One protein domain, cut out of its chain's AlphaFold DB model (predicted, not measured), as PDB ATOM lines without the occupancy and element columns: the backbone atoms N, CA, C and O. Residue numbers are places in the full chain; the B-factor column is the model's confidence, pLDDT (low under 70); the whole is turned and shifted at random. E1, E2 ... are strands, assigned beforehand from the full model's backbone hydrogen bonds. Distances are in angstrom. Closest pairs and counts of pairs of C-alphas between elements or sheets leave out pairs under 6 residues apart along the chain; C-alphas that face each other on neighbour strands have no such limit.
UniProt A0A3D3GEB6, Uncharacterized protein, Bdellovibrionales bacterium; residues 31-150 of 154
ATOM      1  N   TYR A  31     173.677 299.415 283.044       86.25
ATOM      2  CA  TYR A  31     173.282 298.804 281.782       86.25
ATOM      3  C   TYR A  31     174.485 298.552 280.895       86.25
ATOM      4  O   TYR A  31     175.483 299.258 280.959       86.25
ATOM      5  N   LEU A  32     174.359 297.543 280.045       84.38
ATOM      6  CA  LEU A  32     175.360 297.202 279.049       84.38
ATOM      7  C   LEU A  32     174.716 297.223 277.675       84.38
ATOM      8  O   LEU A  32     173.586 296.756 277.509       84.38
ATOM      9  N   LEU A  33     175.438 297.772 276.702       85.31
ATOM     10  CA  LEU A  33     175.030 297.718 275.309       85.31
ATOM     11  C   LEU A  33     175.215 296.286 274.799       85.31
ATOM     12  O   LEU A  33     176.332 295.783 274.717       85.31
ATOM     13  N   SER A  34     174.109 295.634 274.457       84.19
ATOM     14  CA  SER A  34     174.093 294.271 273.932       84.19
ATOM     15  C   SER A  34     173.716 294.280 272.461       84.19
ATOM     16  O   SER A  34     172.702 294.879 272.099       84.19
ATOM     17  N   THR A  35     174.493 293.570 271.640       88.25
ATOM     18  CA  THR A  35     174.200 293.362 270.214       88.25
ATOM     19  C   THR A  35     173.553 291.998 269.991       88.25
ATOM     20  O   THR A  35     174.015 290.979 270.515       88.25
ATOM     21  N   TRP A  36     172.501 291.986 269.182       90.06
ATOM     22  CA  TRP A  36     171.660 290.832 268.901       90.06
ATOM     23  C   TRP A  36     171.590 290.565 267.402       90.06
ATOM     24  O   TRP A  36     171.587 291.501 266.603       90.06
ATOM     25  N   ARG A  37     171.476 289.286 267.044       91.12
ATOM     26  CA  ARG A  37     171.136 288.812 265.700       91.12
ATOM     27  C   ARG A  37     169.823 288.053 265.770       91.12
ATOM     28  O   ARG A  37     169.697 287.113 266.552       91.12
ATOM     29  N   LEU A  38     168.867 288.432 264.942       90.62
ATOM     30  CA  LEU A  38     167.641 287.688 264.705       90.62
ATOM     31  C   LEU A  38     167.698 287.087 263.306       90.62
ATOM     32  O   LEU A  38     167.644 287.828 262.334       90.62
ATOM     33  N   ASN A  39     167.721 285.763 263.213       91.00
ATOM     34  CA  ASN A  39     167.491 285.073 261.955       91.00
ATOM     35  C   ASN A  39     165.983 284.839 261.774       91.00
ATOM     36  O   ASN A  39     165.384 284.048 262.508       91.00
ATOM     37  N   LEU A  40     165.364 285.531 260.820       85.62
ATOM     38  CA  LEU A  40     163.935 285.463 260.513       85.62
ATOM     39  C   LEU A  40     163.526 284.093 259.961       85.62
ATOM     40  O   LEU A  40     162.468 283.579 260.322       85.62
ATOM     41  N   THR A  41     164.378 283.470 259.143       86.62
ATOM     42  CA  THR A  41     164.111 282.160 258.528       86.62
ATOM     43  C   THR A  41     164.051 281.049 259.574       86.62
ATOM     44  O   THR A  41     163.157 280.209 259.559       86.62
ATOM     45  N   GLN A  42     164.994 281.058 260.513       90.38
ATOM     46  CA  GLN A  42     165.116 280.063 261.577       90.38
ATOM     47  C   GLN A  42     164.384 280.478 262.857       90.38
ATOM     48  O   GLN A  42     164.403 279.735 263.837       90.38
ATOM     49  N   SER A  43     163.789 281.676 262.887       92.12
ATOM     50  CA  SER A  43     163.174 282.271 264.082       92.12
ATOM     51  C   SER A  43     164.081 282.166 265.320       92.12
ATOM     52  O   SER A  43     163.646 281.836 266.429       92.12
ATOM     53  N   THR A  44     165.378 282.408 265.119       93.69
ATOM     54  CA  THR A  44     166.413 282.224 266.141       93.69
ATOM     55  C   THR A  44     166.998 283.573 266.524       93.69
ATOM     56  O   THR A  44     167.424 284.344 265.669       93.69
ATOM     57  N   LEU A  45     167.016 283.856 267.823       93.25
ATOM     58  CA  LEU A  45     167.567 285.073 268.398       93.25
ATOM     59  C   LEU A  45     168.869 284.739 269.124       93.25
ATOM     60  O   LEU A  45     168.885 283.918 270.037       93.25
ATOM     61  N   GLN A  46     169.952 285.393 268.731       90.31
ATOM     62  CA  GLN A  46     171.288 285.176 269.268       90.31
ATOM     63  C   GLN A  46     171.812 286.460 269.898       90.31
ATOM     64  O   GLN A  46     171.690 287.548 269.331       90.31
ATOM     65  N   TRP A  47     172.429 286.322 271.065       86.62
ATOM     66  CA  TRP A  47     173.212 287.386 271.676       86.62
ATOM     67  C   TRP A  47     174.652 287.257 271.169       86.62
ATOM     68  O   TRP A  47     175.336 286.297 271.504       86.62
ATOM     69  N   ILE A  48     175.096 288.193 270.326       81.25
ATOM     70  CA  ILE A  48     176.362 288.063 269.577       81.25
ATOM     71  C   ILE A  48     177.578 288.314 270.471       81.25
ATOM     72  O   ILE A  48     178.614 287.675 270.324       81.25
ATOM     73  N   SER A  49     177.462 289.259 271.402       66.44
ATOM     74  CA  SER A  49     178.536 289.571 272.338       66.44
ATOM     75  C   SER A  49     177.951 289.897 273.710       66.44
ATOM     76  O   SER A  49     177.430 291.001 273.912       66.44
ATOM     77  N   PRO A  50     177.952 288.942 274.654       58.50
ATOM     78  CA  PRO A  50     177.711 289.262 276.046       58.50
ATOM     79  C   PRO A  50     178.927 290.041 276.580       58.50
ATOM     80  O   PRO A  50     180.074 289.653 276.340       58.50
ATOM     81  N   PRO A  51     178.715 291.163 277.278       55.91
ATOM     82  CA  PRO A  51     179.802 291.951 277.850       55.91
ATOM     83  C   PRO A  51     180.582 291.133 278.888       55.91
ATOM     84  O   PRO A  51     179.998 290.471 279.745       55.91
ATOM     85  N   LYS A  52     181.916 291.198 278.814       57.06
ATOM     86  CA  LYS A  52     182.829 290.387 279.637       57.06
ATOM     87  C   LYS A  52     182.982 290.899 281.074       57.06
ATOM     88  O   LYS A  52     183.411 290.137 281.936       57.06
ATOM     89  N   ALA A  53     182.627 292.157 281.353       60.69
ATOM     90  CA  ALA A  53     182.716 292.738 282.690       60.69
ATOM     91  C   ALA A  53     181.560 293.709 282.984       60.69
ATOM     92  O   ALA A  53     181.250 294.603 282.204       60.69
ATOM     93  N   ALA A  54     180.967 293.603 284.179       59.31
ATOM     94  CA  ALA A  54     179.985 294.575 284.681       59.31
ATOM     95  C   ALA A  54     180.598 295.958 284.998       59.31
ATOM     96  O   ALA A  54     179.873 296.907 285.308       59.31
ATOM     97  N   ALA A  55     181.931 296.069 284.961       61.12
ATOM     98  CA  ALA A  55     182.655 297.327 285.097       61.12
ATOM     99  C   ALA A  55     182.435 298.253 283.891       61.12
ATOM    100  O   ALA A  55     182.387 299.464 284.081       61.12
ATOM    101  N   ASP A  56     182.187 297.684 282.707       68.31
ATOM    102  CA  ASP A  56     181.904 298.427 281.470       68.31
ATOM    103  C   ASP A  56     180.443 298.904 281.398       68.31
ATOM    104  O   ASP A  56     180.007 299.492 280.412       68.31
ATOM    105  N   ALA A  57     179.653 298.613 282.436       76.12
ATOM    106  CA  ALA A  57     178.248 298.959 282.485       76.12
ATOM    107  C   ALA A  57     178.060 300.427 282.876       76.12
ATOM    108  O   ALA A  57     178.424 300.852 283.979       76.12
ATOM    109  N   GLU A  58     177.416 301.184 281.998       81.12
ATOM    110  CA  GLU A  58     177.081 302.581 282.227       81.12
ATOM    111  C   GLU A  58     175.929 302.716 283.227       81.12
ATOM    112  O   GLU A  58     174.979 301.925 283.243       81.12
ATOM    113  N   LYS A  59     176.012 303.729 284.092       83.69
ATOM    114  CA  LYS A  59     174.956 304.046 285.057       83.69
ATOM    115  C   LYS A  59     173.896 304.907 284.383       83.69
ATOM    116  O   LYS A  59     174.202 306.001 283.926       83.69
ATOM    117  N   PHE A  60     172.648 304.457 284.434       83.00
ATOM    118  CA  PHE A  60     171.501 305.249 284.002       83.00
ATOM    119  C   PHE A  60     170.628 305.556 285.214       83.00
ATOM    120  O   PHE A  60     170.036 304.656 285.807       83.00
ATOM    121  N   CYS A  61     170.604 306.825 285.622       81.56
ATOM    122  CA  CYS A  61     169.775 307.300 286.735       81.56
ATOM    123  C   CYS A  61     168.370 307.716 286.284       81.56
ATOM    124  O   CYS A  61     167.461 307.829 287.104       81.56
ATOM    125  N   GLU A  62     168.196 307.914 284.982       80.38
ATOM    126  CA  GLU A  62     166.915 308.201 284.355       80.38
ATOM    127  C   GLU A  62     166.373 306.950 283.668       80.38
ATOM    128  O   GLU A  62     167.117 306.024 283.319       80.38
ATOM    129  N   ALA A  63     165.055 306.917 283.475       75.44
ATOM    130  CA  ALA A  63     164.433 305.865 282.691       75.44
ATOM    131  C   ALA A  63     164.989 305.897 281.265       75.44
ATOM    132  O   ALA A  63     165.129 306.958 280.658       75.44
ATOM    133  N   LEU A  64     165.297 304.722 280.719       78.81
ATOM    134  CA  LEU A  64     165.754 304.647 279.341       78.81
ATOM    135  C   LEU A  64     164.620 305.097 278.417       78.81
ATOM    136  O   LEU A  64     163.502 304.602 278.575       78.81
ATOM    137  N   PRO A  65     164.889 305.989 277.453       72.25
ATOM    138  CA  PRO A  65     163.847 306.505 276.586       72.25
ATOM    139  C   PRO A  65     163.244 305.362 275.769       72.25
ATOM    140  O   PRO A  65     163.964 304.535 275.194       72.25
ATOM    141  N   ASP A  66     161.918 305.316 275.713       67.38
ATOM    142  CA  ASP A  66     161.230 304.497 274.727       67.38
ATOM    143  C   ASP A  66     161.524 305.071 273.340       67.38
ATOM    144  O   ASP A  66     161.486 306.287 273.138       67.38
ATOM    145  N   SER A  67     161.809 304.212 272.359       60.28
ATOM    146  CA  SER A  67     161.846 304.704 270.984       60.28
ATOM    147  C   SER A  67     160.414 305.074 270.589       60.28
ATOM    148  O   SER A  67     159.488 304.289 270.801       60.28
ATOM    149  N   GLY A  68     160.194 306.260 270.020       65.06
ATOM    150  CA  GLY A  68     158.862 306.670 269.551       65.06
ATOM    151  C   GLY A  68     158.295 305.774 268.437       65.06
ATOM    152  O   GLY A  68     157.146 305.944 268.043       65.06
ATOM    153  N   GLN A  69     159.084 304.820 267.929       77.62
ATOM    154  CA  GLN A  69     158.774 303.970 266.780       77.62
ATOM    155  C   GLN A  69     158.991 302.476 267.079       77.62
ATOM    156  O   GLN A  69     159.587 301.759 266.290       77.62
ATOM    157  N   ASN A  70     158.512 301.963 268.214       87.38
ATOM    158  CA  ASN A  70     158.699 300.544 268.542       87.38
ATOM    159  C   ASN A  70     157.843 299.611 267.668       87.38
ATOM    160  O   ASN A  70     156.631 299.790 267.568       87.38
ATOM    161  N   ASN A  71     158.446 298.555 267.129       90.75
ATOM    162  CA  ASN A  71     157.754 297.518 266.354       90.75
ATOM    163  C   ASN A  71     157.968 296.098 266.903       90.75
ATOM    164  O   ASN A  71     157.340 295.155 266.421       90.75
ATOM    165  N   VAL A  72     158.831 295.936 267.909       92.56
ATOM    166  CA  VAL A  72     159.081 294.657 268.575       92.56
ATOM    167  C   VAL A  72     159.230 294.822 270.087       92.56
ATOM    168  O   VAL A  72     159.505 295.911 270.593       92.56
ATOM    169  N   GLN A  73     159.080 293.721 270.815       94.94
ATOM    170  CA  GLN A  73     159.335 293.610 272.245       94.94
ATOM    171  C   GLN A  73     160.362 292.511 272.501       94.94
ATOM    172  O   GLN A  73     160.138 291.354 272.150       94.94
ATOM    173  N   LEU A  74     161.478 292.880 273.127       93.69
ATOM    174  CA  LEU A  74     162.467 291.950 273.656       93.69
ATOM    175  C   LEU A  74     162.102 291.594 275.093       93.69
ATOM    176  O   LEU A  74     161.861 292.474 275.920       93.69
ATOM    177  N   GLU A  75     162.109 290.306 275.401       95.44
ATOM    178  CA  GLU A  75     161.907 289.778 276.742       95.44
ATOM    179  C   GLU A  75     163.036 288.812 277.099       95.44
ATOM    180  O   GLU A  75     163.438 287.971 276.290       95.44
ATOM    181  N   ILE A  76     163.529 288.932 278.332       93.38
ATOM    182  CA  ILE A  76     164.545 288.049 278.900       93.38
ATOM    183  C   ILE A  76     163.957 287.358 280.123       93.38
ATOM    184  O   ILE A  76     163.409 288.011 281.015       93.38
ATOM    185  N   PHE A  77     164.113 286.040 280.179       93.25
ATOM    186  CA  PHE A  77     163.588 285.181 281.229       93.25
ATOM    187  C   PHE A  77     164.706 284.385 281.888       93.25
ATOM    188  O   PHE A  77     165.681 284.018 281.238       93.25
ATOM    189  N   SER A  78     164.516 284.034 283.155       91.69
ATOM    190  CA  SER A  78     165.300 283.000 283.833       91.69
ATOM    191  C   SER A  78     164.352 282.121 284.630       91.69
ATOM    192  O   SER A  78     163.481 282.636 285.337       91.69
ATOM    193  N   ASN A  79     164.466 280.800 284.472       88.38
ATOM    194  CA  ASN A  79     163.569 279.822 285.098       88.38
ATOM    195  C   ASN A  79     162.078 280.149 284.867       88.38
ATOM    196  O   ASN A  79     161.268 280.127 285.791       88.38
ATOM    197  N   GLY A  80     161.733 280.561 283.639       87.06
ATOM    198  CA  GLY A  80     160.372 280.941 283.241       87.06
ATOM    199  C   GLY A  80     159.865 282.286 283.780       87.06
ATOM    200  O   GLY A  80     158.773 282.708 283.405       87.06
ATOM    201  N   LYS A  81     160.633 282.994 284.620       90.19
ATOM    202  CA  LYS A  81     160.249 284.304 285.171       90.19
ATOM    203  C   LYS A  81     160.824 285.445 284.327       90.19
ATOM    204  O   LYS A  81     162.020 285.402 284.027       90.19
ATOM    205  N   PRO A  82     160.032 286.475 283.971       90.62
ATOM    206  CA  PRO A  82     160.539 287.630 283.240       90.62
ATOM    207  C   PRO A  82     161.487 288.441 284.129       90.62
ATOM    208  O   PRO A  82     161.147 288.813 285.251       90.62
ATOM    209  N   LEU A  83     162.688 288.708 283.624       90.88
ATOM    210  CA  LEU A  83     163.703 289.533 284.284       90.88
ATOM    211  C   LEU A  83     163.784 290.935 283.691       90.88
ATOM    212  O   LEU A  83     164.134 291.888 284.389       90.88
ATOM    213  N   PHE A  84     163.509 291.048 282.395       90.75
ATOM    214  CA  PHE A  84     163.597 292.291 281.655       90.75
ATOM    215  C   PHE A  84     162.658 292.248 280.457       90.75
ATOM    216  O   PHE A  84     162.517 291.210 279.808       90.75
ATOM    217  N   SER A  85     162.041 293.385 280.156       92.44
ATOM    218  CA  SER A  85     161.273 293.569 278.937       92.44
ATOM    219  C   SER A  85     161.459 294.980 278.412       92.44
ATOM    220  O   SER A  85     161.493 295.932 279.194       92.44
ATOM    221  N   ARG A  86     161.582 295.111 277.092       90.38
ATOM    222  CA  ARG A  86     161.737 296.402 276.434       90.38
ATOM    223  C   ARG A  86     161.143 296.396 275.037       90.38
ATOM    224  O   ARG A  86     161.340 295.451 274.277       90.38
ATOM    225  N   LYS A  87     160.468 297.490 274.691       92.75
ATOM    226  CA  LYS A  87     160.025 297.772 273.328       92.75
ATOM    227  C   LYS A  87     161.155 298.435 272.542       92.75
ATOM    228  O   LYS A  87     161.855 299.296 273.074       92.75
ATOM    229  N   LEU A  88     161.358 297.984 271.310       89.62
ATOM    230  CA  LEU A  88     162.453 298.404 270.443       89.62
ATOM    231  C   LEU A  88     161.937 298.636 269.024       89.62
ATOM    232  O   LEU A  88     160.926 298.058 268.612       89.62
ATOM    233  N   PHE A  89     162.668 299.450 268.271       88.00
ATOM    234  CA  PHE A  89     162.569 299.488 266.821       88.00
ATOM    235  C   PHE A  89     163.654 298.594 266.223       88.00
ATOM    236  O   PHE A  89     164.837 298.792 266.490       88.00
ATOM    237  N   VAL A  90     163.251 297.616 265.415       86.00
ATOM    238  CA  VAL A  90     164.158 296.806 264.600       86.00
ATOM    239  C   VAL A  90     163.778 297.018 263.135       86.00
ATOM    240  O   VAL A  90     162.666 296.637 262.747       86.00
ATOM    241  N   PRO A  91     164.649 297.633 262.315       79.12
ATOM    242  CA  PRO A  91     164.375 297.816 260.898       79.12
ATOM    243  C   PRO A  91     164.346 296.441 260.228       79.12
ATOM    244  O   PRO A  91     165.349 295.739 260.183       79.12
ATOM    245  N   ARG A  92     163.169 296.027 259.747       74.56
ATOM    246  CA  ARG A  92     162.984 294.716 259.092       74.56
ATOM    247  C   ARG A  92     163.460 294.692 257.644       74.56
ATOM    248  O   ARG A  92     163.468 293.643 257.018       74.56
ATOM    249  N   GLN A  93     163.811 295.860 257.127       70.81
ATOM    250  CA  GLN A  93     164.341 296.073 255.795       70.81
ATOM    251  C   GLN A  93     165.648 296.840 255.969       70.81
ATOM    252  O   GLN A  93     165.685 297.825 256.713       70.81
ATOM    253  N   GLN A  94     166.710 296.371 255.321       61.94
ATOM    254  CA  GLN A  94     168.003 297.047 255.309       61.94
ATOM    255  C   GLN A  94     168.259 297.603 253.907       61.94
ATOM    256  O   GLN A  94     167.915 296.978 252.901       61.94
ATOM    257  N   PHE A  95     168.831 298.801 253.850       50.69
ATOM    258  CA  PHE A  95     169.283 299.411 252.607       50.69
ATOM    259  C   PHE A  95     170.731 298.989 252.362       50.69
ATOM    260  O   PHE A  95     171.570 299.171 253.244       50.69
ATOM    261  N   PHE A  96     171.029 298.457 251.179       56.75
ATOM    262  CA  PHE A  96     172.407 298.233 250.749       56.75
ATOM    263  C   PHE A  96     172.762 299.233 249.657       56.75
ATOM    264  O   PHE A  96     172.150 299.250 248.592       56.75
ATOM    265  N   ASP A  97     173.783 300.041 249.930       48.28
ATOM    266  CA  ASP A  97     174.468 300.826 248.913       48.28
ATOM    267  C   ASP A  97     175.634 299.980 248.379       48.28
ATOM    268  O   ASP A  97     176.610 299.719 249.093       48.28
ATOM    269  N   PHE A  98     175.509 299.466 247.152       52.44
ATOM    270  CA  PHE A  98     176.569 298.684 246.514       52.44
ATOM    271  C   PHE A  98     177.709 299.621 246.099       52.44
ATOM    272  O   PHE A  98     177.827 300.062 244.954       52.44
ATOM    273  N   THR A  99     178.595 299.900 247.051       49.34
ATOM    274  CA  THR A  99     179.855 300.608 246.819       49.34
ATOM    275  C   THR A  99     180.772 299.761 245.934       49.34
ATOM    276  O   THR A  99     181.548 298.926 246.389       49.34
ATOM    277  N   GLY A 100     180.667 299.959 244.620       47.00
ATOM    278  CA  GLY A 100     181.582 299.344 243.659       47.00
ATOM    279  C   GLY A 100     181.451 299.852 242.229       47.00
ATOM    280  O   GLY A 100     182.464 299.979 241.545       47.00
ATOM    281  N   LYS A 101     180.239 300.193 241.771       47.44
ATOM    282  CA  LYS A 101     180.007 300.793 240.445       47.44
ATOM    283  C   LYS A 101     178.822 301.761 240.499       47.44
ATOM    284  O   LYS A 101     177.718 301.432 240.082       47.44
ATOM    285  N   ALA A 102     179.079 302.964 241.008       47.75
ATOM    286  CA  ALA A 102     178.092 304.014 241.295       47.75
ATOM    287  C   ALA A 102     177.260 304.526 240.094       47.75
ATOM    288  O   ALA A 102     176.404 305.381 240.283       47.75
ATOM    289  N   ASN A 103     177.484 304.027 238.874       48.47
ATOM    290  CA  ASN A 103     176.855 304.563 237.665       48.47
ATOM    291  C   ASN A 103     175.827 303.619 237.014       48.47
ATOM    292  O   ASN A 103     175.244 304.002 236.005       48.47
ATOM    293  N   GLU A 104     175.611 302.401 237.533       52.62
ATOM    294  CA  GLU A 104     174.789 301.387 236.835       52.62
ATOM    295  C   GLU A 104     173.785 300.623 237.715       52.62
ATOM    296  O   GLU A 104     173.170 299.672 237.235       52.62
ATOM    297  N   MET A 105     173.582 300.989 238.984       50.03
ATOM    298  CA  MET A 105     172.658 300.246 239.853       50.03
ATOM    299  C   MET A 105     171.787 301.175 240.696       50.03
ATOM    300  O   MET A 105     172.289 301.928 241.527       50.03
ATOM    301  N   ASP A 106     170.474 301.082 240.484       55.88
ATOM    302  CA  ASP A 106     169.460 301.714 241.325       55.88
ATOM    303  C   ASP A 106     169.474 301.059 242.715       55.88
ATOM    304  O   ASP A 106     169.388 299.834 242.841       55.88
ATOM    305  N   GLY A 107     169.600 301.865 243.773       58.19
ATOM    306  CA  GLY A 107     169.520 301.382 245.154       58.19
ATOM    307  C   GLY A 107     168.205 300.638 245.421       58.19
ATOM    308  O   GLY A 107     167.153 300.997 244.892       58.19
ATOM    309  N   GLY A 108     168.253 299.601 246.258       60.41
ATOM    310  CA  GLY A 108     167.114 298.725 246.527       60.41
ATOM    311  C   GLY A 108     166.961 298.376 248.003       60.41
ATOM    312  O   GLY A 108     167.904 298.452 248.790       60.41
ATOM    313  N   TRP A 109     165.748 297.973 248.374       62.84
ATOM    314  CA  TRP A 109     165.466 297.378 249.677       62.84
ATOM    315  C   TRP A 109     165.545 295.862 249.563       62.84
ATOM    316  O   TRP A 109     164.932 295.278 248.670       62.84
ATOM    317  N   VAL A 110     166.266 295.231 250.484       58.91
ATOM    318  CA  VAL A 110     166.309 293.772 250.600       58.91
ATOM    319  C   VAL A 110     165.770 293.376 251.969       58.91
ATOM    320  O   VAL A 110     166.067 294.007 252.989       58.91
ATOM    321  N   GLU A 111     164.951 292.328 251.987       65.56
ATOM    322  CA  GLU A 111     164.628 291.618 253.220       65.56
ATOM    323  C   GLU A 111     165.831 290.748 253.588       65.56
ATOM    324  O   GLU A 111     166.054 289.689 253.000       65.56
ATOM    325  N   ASP A 112     166.646 291.232 254.524       71.12
ATOM    326  CA  ASP A 112     167.747 290.444 255.070       71.12
ATOM    327  C   ASP A 112     167.169 289.377 256.015       71.12
ATOM    328  O   ASP A 112     166.431 289.726 256.948       71.12
ATOM    329  N   PRO A 113     167.461 288.078 255.808       80.56
ATOM    330  CA  PRO A 113     167.064 287.044 256.754       80.56
ATOM    331  C   PRO A 113     167.677 287.257 258.140       80.56
ATOM    332  O   PRO A 113     167.133 286.731 259.108       80.56
ATOM    333  N   ASP A 114     168.773 288.004 258.257       86.62
ATOM    334  CA  ASP A 114     169.405 288.369 259.513       86.62
ATOM    335  C   ASP A 114     169.199 289.855 259.838       86.62
ATOM    336  O   ASP A 114     169.680 290.765 259.167       86.62
ATOM    337  N   LEU A 115     168.508 290.119 260.945       87.56
ATOM    338  CA  LEU A 115     168.347 291.461 261.489       87.56
ATOM    339  C   LEU A 115     169.284 291.657 262.675       87.56
ATOM    340  O   LEU A 115     169.284 290.865 263.621       87.56
ATOM    341  N   PHE A 116     170.035 292.751 262.657       87.56
ATOM    342  CA  PHE A 116     170.922 293.135 263.747       87.56
ATOM    343  C   PHE A 116     170.345 294.323 264.500       87.56
ATOM    344  O   PHE A 116     169.855 295.282 263.904       87.56
ATOM    345  N   PHE A 117     170.398 294.274 265.828       87.75
ATOM    346  CA  PHE A 117     169.977 295.396 266.659       87.75
ATOM    347  C   PHE A 117     170.756 295.439 267.965       87.75
ATOM    348  O   PHE A 117     171.257 294.424 268.452       87.75
ATOM    349  N   SER A 118     170.838 296.633 268.545       87.62
ATOM    350  CA  SER A 118     171.488 296.852 269.832       87.62
ATOM    351  C   SER A 118     170.509 297.433 270.840       87.62
ATOM    352  O   SER A 118     169.651 298.243 270.501       87.62
ATOM    353  N   THR A 119     170.631 297.016 272.096       87.75
ATOM    354  CA  THR A 119     169.835 297.568 273.196       87.75
ATOM    355  C   THR A 119     170.594 297.487 274.507       87.75
ATOM    356  O   THR A 119     171.379 296.570 274.737       87.75
ATOM    357  N   LEU A 120     170.300 298.428 275.400       87.38
ATOM    358  CA  LEU A 120     170.783 298.423 276.772       87.38
ATOM    359  C   LEU A 120     170.040 297.365 277.602       87.38
ATOM    360  O   LEU A 120     168.808 297.404 277.697       87.38
ATOM    361  N   ILE A 121     170.789 296.449 278.215       86.44
ATOM    362  CA  ILE A 121     170.290 295.398 279.115       86.44
ATOM    363  C   ILE A 121     170.837 295.636 280.531       86.44
ATOM    364  O   ILE A 121     172.021 295.944 280.672       86.44
ATOM    365  N   PRO A 122     170.026 295.495 281.599       86.25
ATOM    366  CA  PRO A 122     170.523 295.658 282.960       86.25
ATOM    367  C   PRO A 122     171.611 294.629 283.294       86.25
ATOM    368  O   PRO A 122     171.391 293.427 283.150       86.25
ATOM    369  N   ALA A 123     172.740 295.074 283.849       83.62
ATOM    370  CA  ALA A 123     173.869 294.204 284.197       83.62
ATOM    371  C   ALA A 123     173.481 293.081 285.179       83.62
ATOM    372  O   ALA A 123     174.000 291.972 285.104       83.62
ATOM    373  N   LYS A 124     172.489 293.320 286.050       82.06
ATOM    374  CA  LYS A 124     171.944 292.314 286.983       82.06
ATOM    375  C   LYS A 124     171.321 291.083 286.303       82.06
ATOM    376  O   LYS A 124     171.108 290.071 286.966       82.06
ATOM    377  N   VAL A 125     170.988 291.172 285.012       82.81
ATOM    378  CA  VAL A 125     170.443 290.054 284.224       82.81
ATOM    379  C   VAL A 125     171.548 289.064 283.839       82.81
ATOM    380  O   VAL A 125     171.277 287.872 283.765       82.81
ATOM    381  N   LEU A 126     172.790 289.531 283.666       73.44
ATOM    382  CA  LEU A 126     173.919 288.731 283.174       73.44
ATOM    383  C   LEU A 126     174.460 287.709 284.176       73.44
ATOM    384  O   LEU A 126     175.072 286.731 283.775       73.44
ATOM    385  N   GLY A 127     174.218 287.896 285.474       68.62
ATOM    386  CA  GLY A 127     174.661 286.962 286.516       68.62
ATOM    387  C   GLY A 127     173.772 285.725 286.676       68.62
ATOM    388  O   GLY A 127     173.744 285.133 287.754       68.62
ATOM    389  N   LYS A 128     172.954 285.383 285.676       75.62
ATOM    390  CA  LYS A 128     172.013 284.259 285.743       75.62
ATOM    391  C   LYS A 128     172.539 283.100 284.910       75.62
ATOM    392  O   LYS A 128     172.872 283.289 283.749       75.62
ATOM    393  N   ALA A 129     172.562 281.917 285.524       71.56
ATOM    394  CA  ALA A 129     173.098 280.698 284.923       71.56
ATOM    395  C   ALA A 129     172.361 280.288 283.644       71.56
ATOM    396  O   ALA A 129     172.992 279.833 282.706       71.56
ATOM    397  N   GLU A 130     171.044 280.491 283.583       86.06
ATOM    398  CA  GLU A 130     170.268 280.240 282.373       86.06
ATOM    399  C   GLU A 130     169.385 281.445 282.057       86.06
ATOM    400  O   GLU A 130     168.574 281.895 282.884       86.06
ATOM    401  N   LEU A 131     169.537 281.942 280.832       89.56
ATOM    402  CA  LEU A 131     168.727 282.994 280.250       89.56
ATOM    403  C   LEU A 131     168.026 282.476 278.998       89.56
ATOM    404  O   LEU A 131     168.627 281.840 278.138       89.56
ATOM    405  N   ASN A 132     166.742 282.789 278.885       93.31
ATOM    406  CA  ASN A 132     165.941 282.553 277.693       93.31
ATOM    407  C   ASN A 132     165.511 283.908 277.123       93.31
ATOM    408  O   ASN A 132     165.190 284.827 277.878       93.31
ATOM    409  N   PHE A 133     165.469 284.026 275.801       93.50
ATOM    410  CA  PHE A 133     165.135 285.263 275.101       93.50
ATOM    411  C   PHE A 133     163.944 285.059 274.180       93.50
ATOM    412  O   PHE A 133     163.781 283.991 273.582       93.50
ATOM    413  N   ARG A 134     163.142 286.106 274.026       96.31
ATOM    414  CA  ARG A 134     162.039 286.148 273.071       96.31
ATOM    415  C   ARG A 134     161.963 287.533 272.451       96.31
ATOM    416  O   ARG A 134     161.978 288.522 273.178       96.31
ATOM    417  N   LEU A 135     161.854 287.584 271.128       95.06
ATOM    418  CA  LEU A 135     161.483 288.795 270.408       95.06
ATOM    419  C   LEU A 135     160.096 288.609 269.799       95.06
ATOM    420  O   LEU A 135     159.865 287.650 269.060       95.06
ATOM    421  N   THR A 136     159.191 289.529 270.108       95.81
ATOM    422  CA  THR A 136     157.788 289.483 269.686       95.81
ATOM    423  C   THR A 136     157.461 290.708 268.844       95.81
ATOM    424  O   THR A 136     157.827 291.821 269.207       95.81
ATOM    425  N   ASP A 137     156.773 290.512 267.729       93.00
ATOM    426  CA  ASP A 137     156.189 291.571 266.919       93.00
ATOM    427  C   ASP A 137     155.046 292.245 267.686       93.00
ATOM    428  O   ASP A 137     154.123 291.585 268.163       93.00
ATOM    429  N   LEU A 138     155.099 293.569 267.821       93.75
ATOM    430  CA  LEU A 138     154.063 294.320 268.531       93.75
ATOM    431  C   LEU A 138     152.765 294.466 267.728       93.75
ATOM    432  O   LEU A 138     151.726 294.744 268.323       93.75
ATOM    433  N   LYS A 139     152.810 294.312 266.401       90.38
ATOM    434  CA  LYS A 139     151.647 294.489 265.526       90.38
ATOM    435  C   LYS A 139     150.654 293.337 265.659       90.38
ATOM    436  O   LYS A 139     149.452 293.576 265.697       90.38
ATOM    437  N   ASP A 140     151.152 292.107 265.690       92.25
ATOM    438  CA  ASP A 140     150.340 290.886 265.641       92.25
ATOM    439  C   ASP A 140     150.629 289.906 266.795       92.25
ATOM    440  O   ASP A 140     149.987 288.862 266.895       92.25
ATOM    441  N   GLY A 141     151.570 290.229 267.689       92.94
ATOM    442  CA  GLY A 141     151.961 289.366 268.803       92.94
ATOM    443  C   GLY A 141     152.765 288.135 268.375       92.94
ATOM    444  O   GLY A 141     152.998 287.241 269.194       92.94
ATOM    445  N   LYS A 142     153.193 288.054 267.108       93.62
ATOM    446  CA  LYS A 142     153.948 286.916 266.589       93.62
ATOM    447  C   LYS A 142     155.337 286.875 267.212       93.62
ATOM    448  O   LYS A 142     156.067 287.863 267.223       93.62
ATOM    449  N   VAL A 143     155.758 285.700 267.673       94.75
ATOM    450  CA  VAL A 143     157.155 285.502 268.071       94.75
ATOM    451  C   VAL A 143     158.022 285.471 266.817       94.75
ATOM    452  O   VAL A 143     157.885 284.571 265.992       94.75
ATOM    453  N   LEU A 144     158.907 286.457 266.692       92.38
ATOM    454  CA  LEU A 144     159.860 286.570 265.591       92.38
ATOM    455  C   LEU A 144     161.081 285.684 265.820       92.38
ATOM    456  O   LEU A 144     161.605 285.106 264.876       92.38
ATOM    457  N   GLY A 145     161.518 285.544 267.073       94.31
ATOM    458  CA  GLY A 145     162.581 284.607 267.398       94.31
ATOM    459  C   GLY A 145     162.760 284.327 268.880       94.31
ATOM    460  O   GLY A 145     162.285 285.072 269.743       94.31
ATOM    461  N   LYS A 146     163.444 283.217 269.170       96.31
ATOM    462  CA  LYS A 146     163.797 282.781 270.527       96.31
ATOM    463  C   LYS A 146     165.269 282.410 270.614       96.31
ATOM    464  O   LYS A 146     165.865 281.996 269.626       96.31
ATOM    465  N   GLY A 147     165.831 282.529 271.810       93.56
ATOM    466  CA  GLY A 147     167.222 282.182 272.076       93.56
ATOM    467  C   GLY A 147     167.437 281.704 273.499       93.56
ATOM    468  O   GLY A 147     166.562 281.864 274.353       93.56
ATOM    469  N   LYS A 148     168.617 281.143 273.751       90.94
ATOM    470  CA  LYS A 148     169.092 280.777 275.086       90.94
ATOM    471  C   LYS A 148     170.545 281.201 275.263       90.94
ATOM    472  O   LYS A 148     171.283 281.277 274.286       90.94
ATOM    473  N   TYR A 149     170.939 281.463 276.500       83.44
ATOM    474  CA  TYR A 149     172.315 281.734 276.906       83.44
ATOM    475  C   TYR A 149     172.580 281.075 278.259       83.44
ATOM    476  O   TYR A 149     171.692 281.057 279.115       83.44
ATOM    477  N   GLY A 150     173.785 280.531 278.437       70.75
ATOM    478  CA  GLY A 150     174.181 279.820 279.656       70.75
ATOM    479  C   GLY A 150     173.853 278.320 279.682       70.75
ATOM    480  O   GLY A 150     174.019 277.670 280.706       70.75
TER     481      GLY A 150
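Overview. This is residues 31 to 150 of the 154 residues of an uncharacterized protein of Bdellovibrionales bacterium (UniProt A0A3D3GEB6). A four-stranded sheet, E4, E3, E8 and E9, makes one layer of a sandwich, two sheets face to face, and the three-stranded sheet E2, E1 and E7 makes the other, with their strands crossed at 61 degrees. A long, thin arm, the loosely paired hairpin E5 and E6 with the loop between them, reaches away from this sandwich between E4 and E7 in the chain, and residues 99 to 104 at its tip stick out free. The printed part has 120 residues with no named helix and nine named strands, E1 to E9 in order along the chain; the class is all strand, though under half of the residues, 59, are in named elements. The sheets, in the orders E4 - E3 - E8 - E9, E2 - E1 - E7 and E5 - E6, are antiparallel. The whole is only just loose, close to compact, with a radius of gyration of the C-alphas of 16.4 A, and is elongated, spanning 52 by 31 by 29 A.

Along the chain. In the largest sheet, E4 is residues 81 to 88, 20.5 A from first to last C-alpha, E3 is residues 72 to 78, 20.2 A, E8 is residues 131 to 137, 20.2 A, and E9 is residues 143 to 149, 17.9 A, ending with C-alpha 149 at (172.315, 281.734, 276.906). In the second sheet, E2 is residues 44 to 49, 15.5 A, E1 is residues 31 to 39, 24.8 A, beginning with C-alpha 31 at (173.282, 298.804, 281.782), and E7 is residues 114 to 122, 24.6 A. E5, residues 94 to 96, and E6, residues 108 to 110, are short; C-alpha 108 is at (167.114, 298.725, 246.527).

Arrangement. In the strongly twisted sheet of four, E3 and E4 form a hairpin, with N 74 and O 86 within hydrogen-bond range at 2.8 A. E3 and E8 are antiparallel at 160 degrees, with N 75 and O 134 at 2.9 A. E8 and E9 form a hairpin, with N 133 and O 147 at 2.8 A. The other sheet of the sandwich is also strongly twisted; its best plane and that of the first, where they face each other, are 15 degrees apart. In it E1 and E2 form a hairpin, with N 46 and O 37 at 2.8 A, and E1 and E7 have N 36 and O 117 at 2.8 A. Between the sheets, the closest C-alphas of edge strands E2 and E9 are those of Thr 44 and Gly 145, 4.7 A apart, while those of E4 and E7, Phe 84 and Ile 121, are 7.8 A apart. The hairpin E5 and E6 has N 94 and O 110 at 3.4 A; E5 is only just apart from E7, at 8.3 A.

Size, cuts and confidence. The two C-alphas farthest apart, those of Asn 79 and Asn 103, are 55.1 A apart. The printed part, residues 31 to 150, has no cut. The links E2 to E3, residues 50 to 71, and E5 to E6 are long. Mean pLDDT of the printed part is 79.7; 30 residues are under 70, namely 49 to 56, 66 to 68, 94 to 111 and 127.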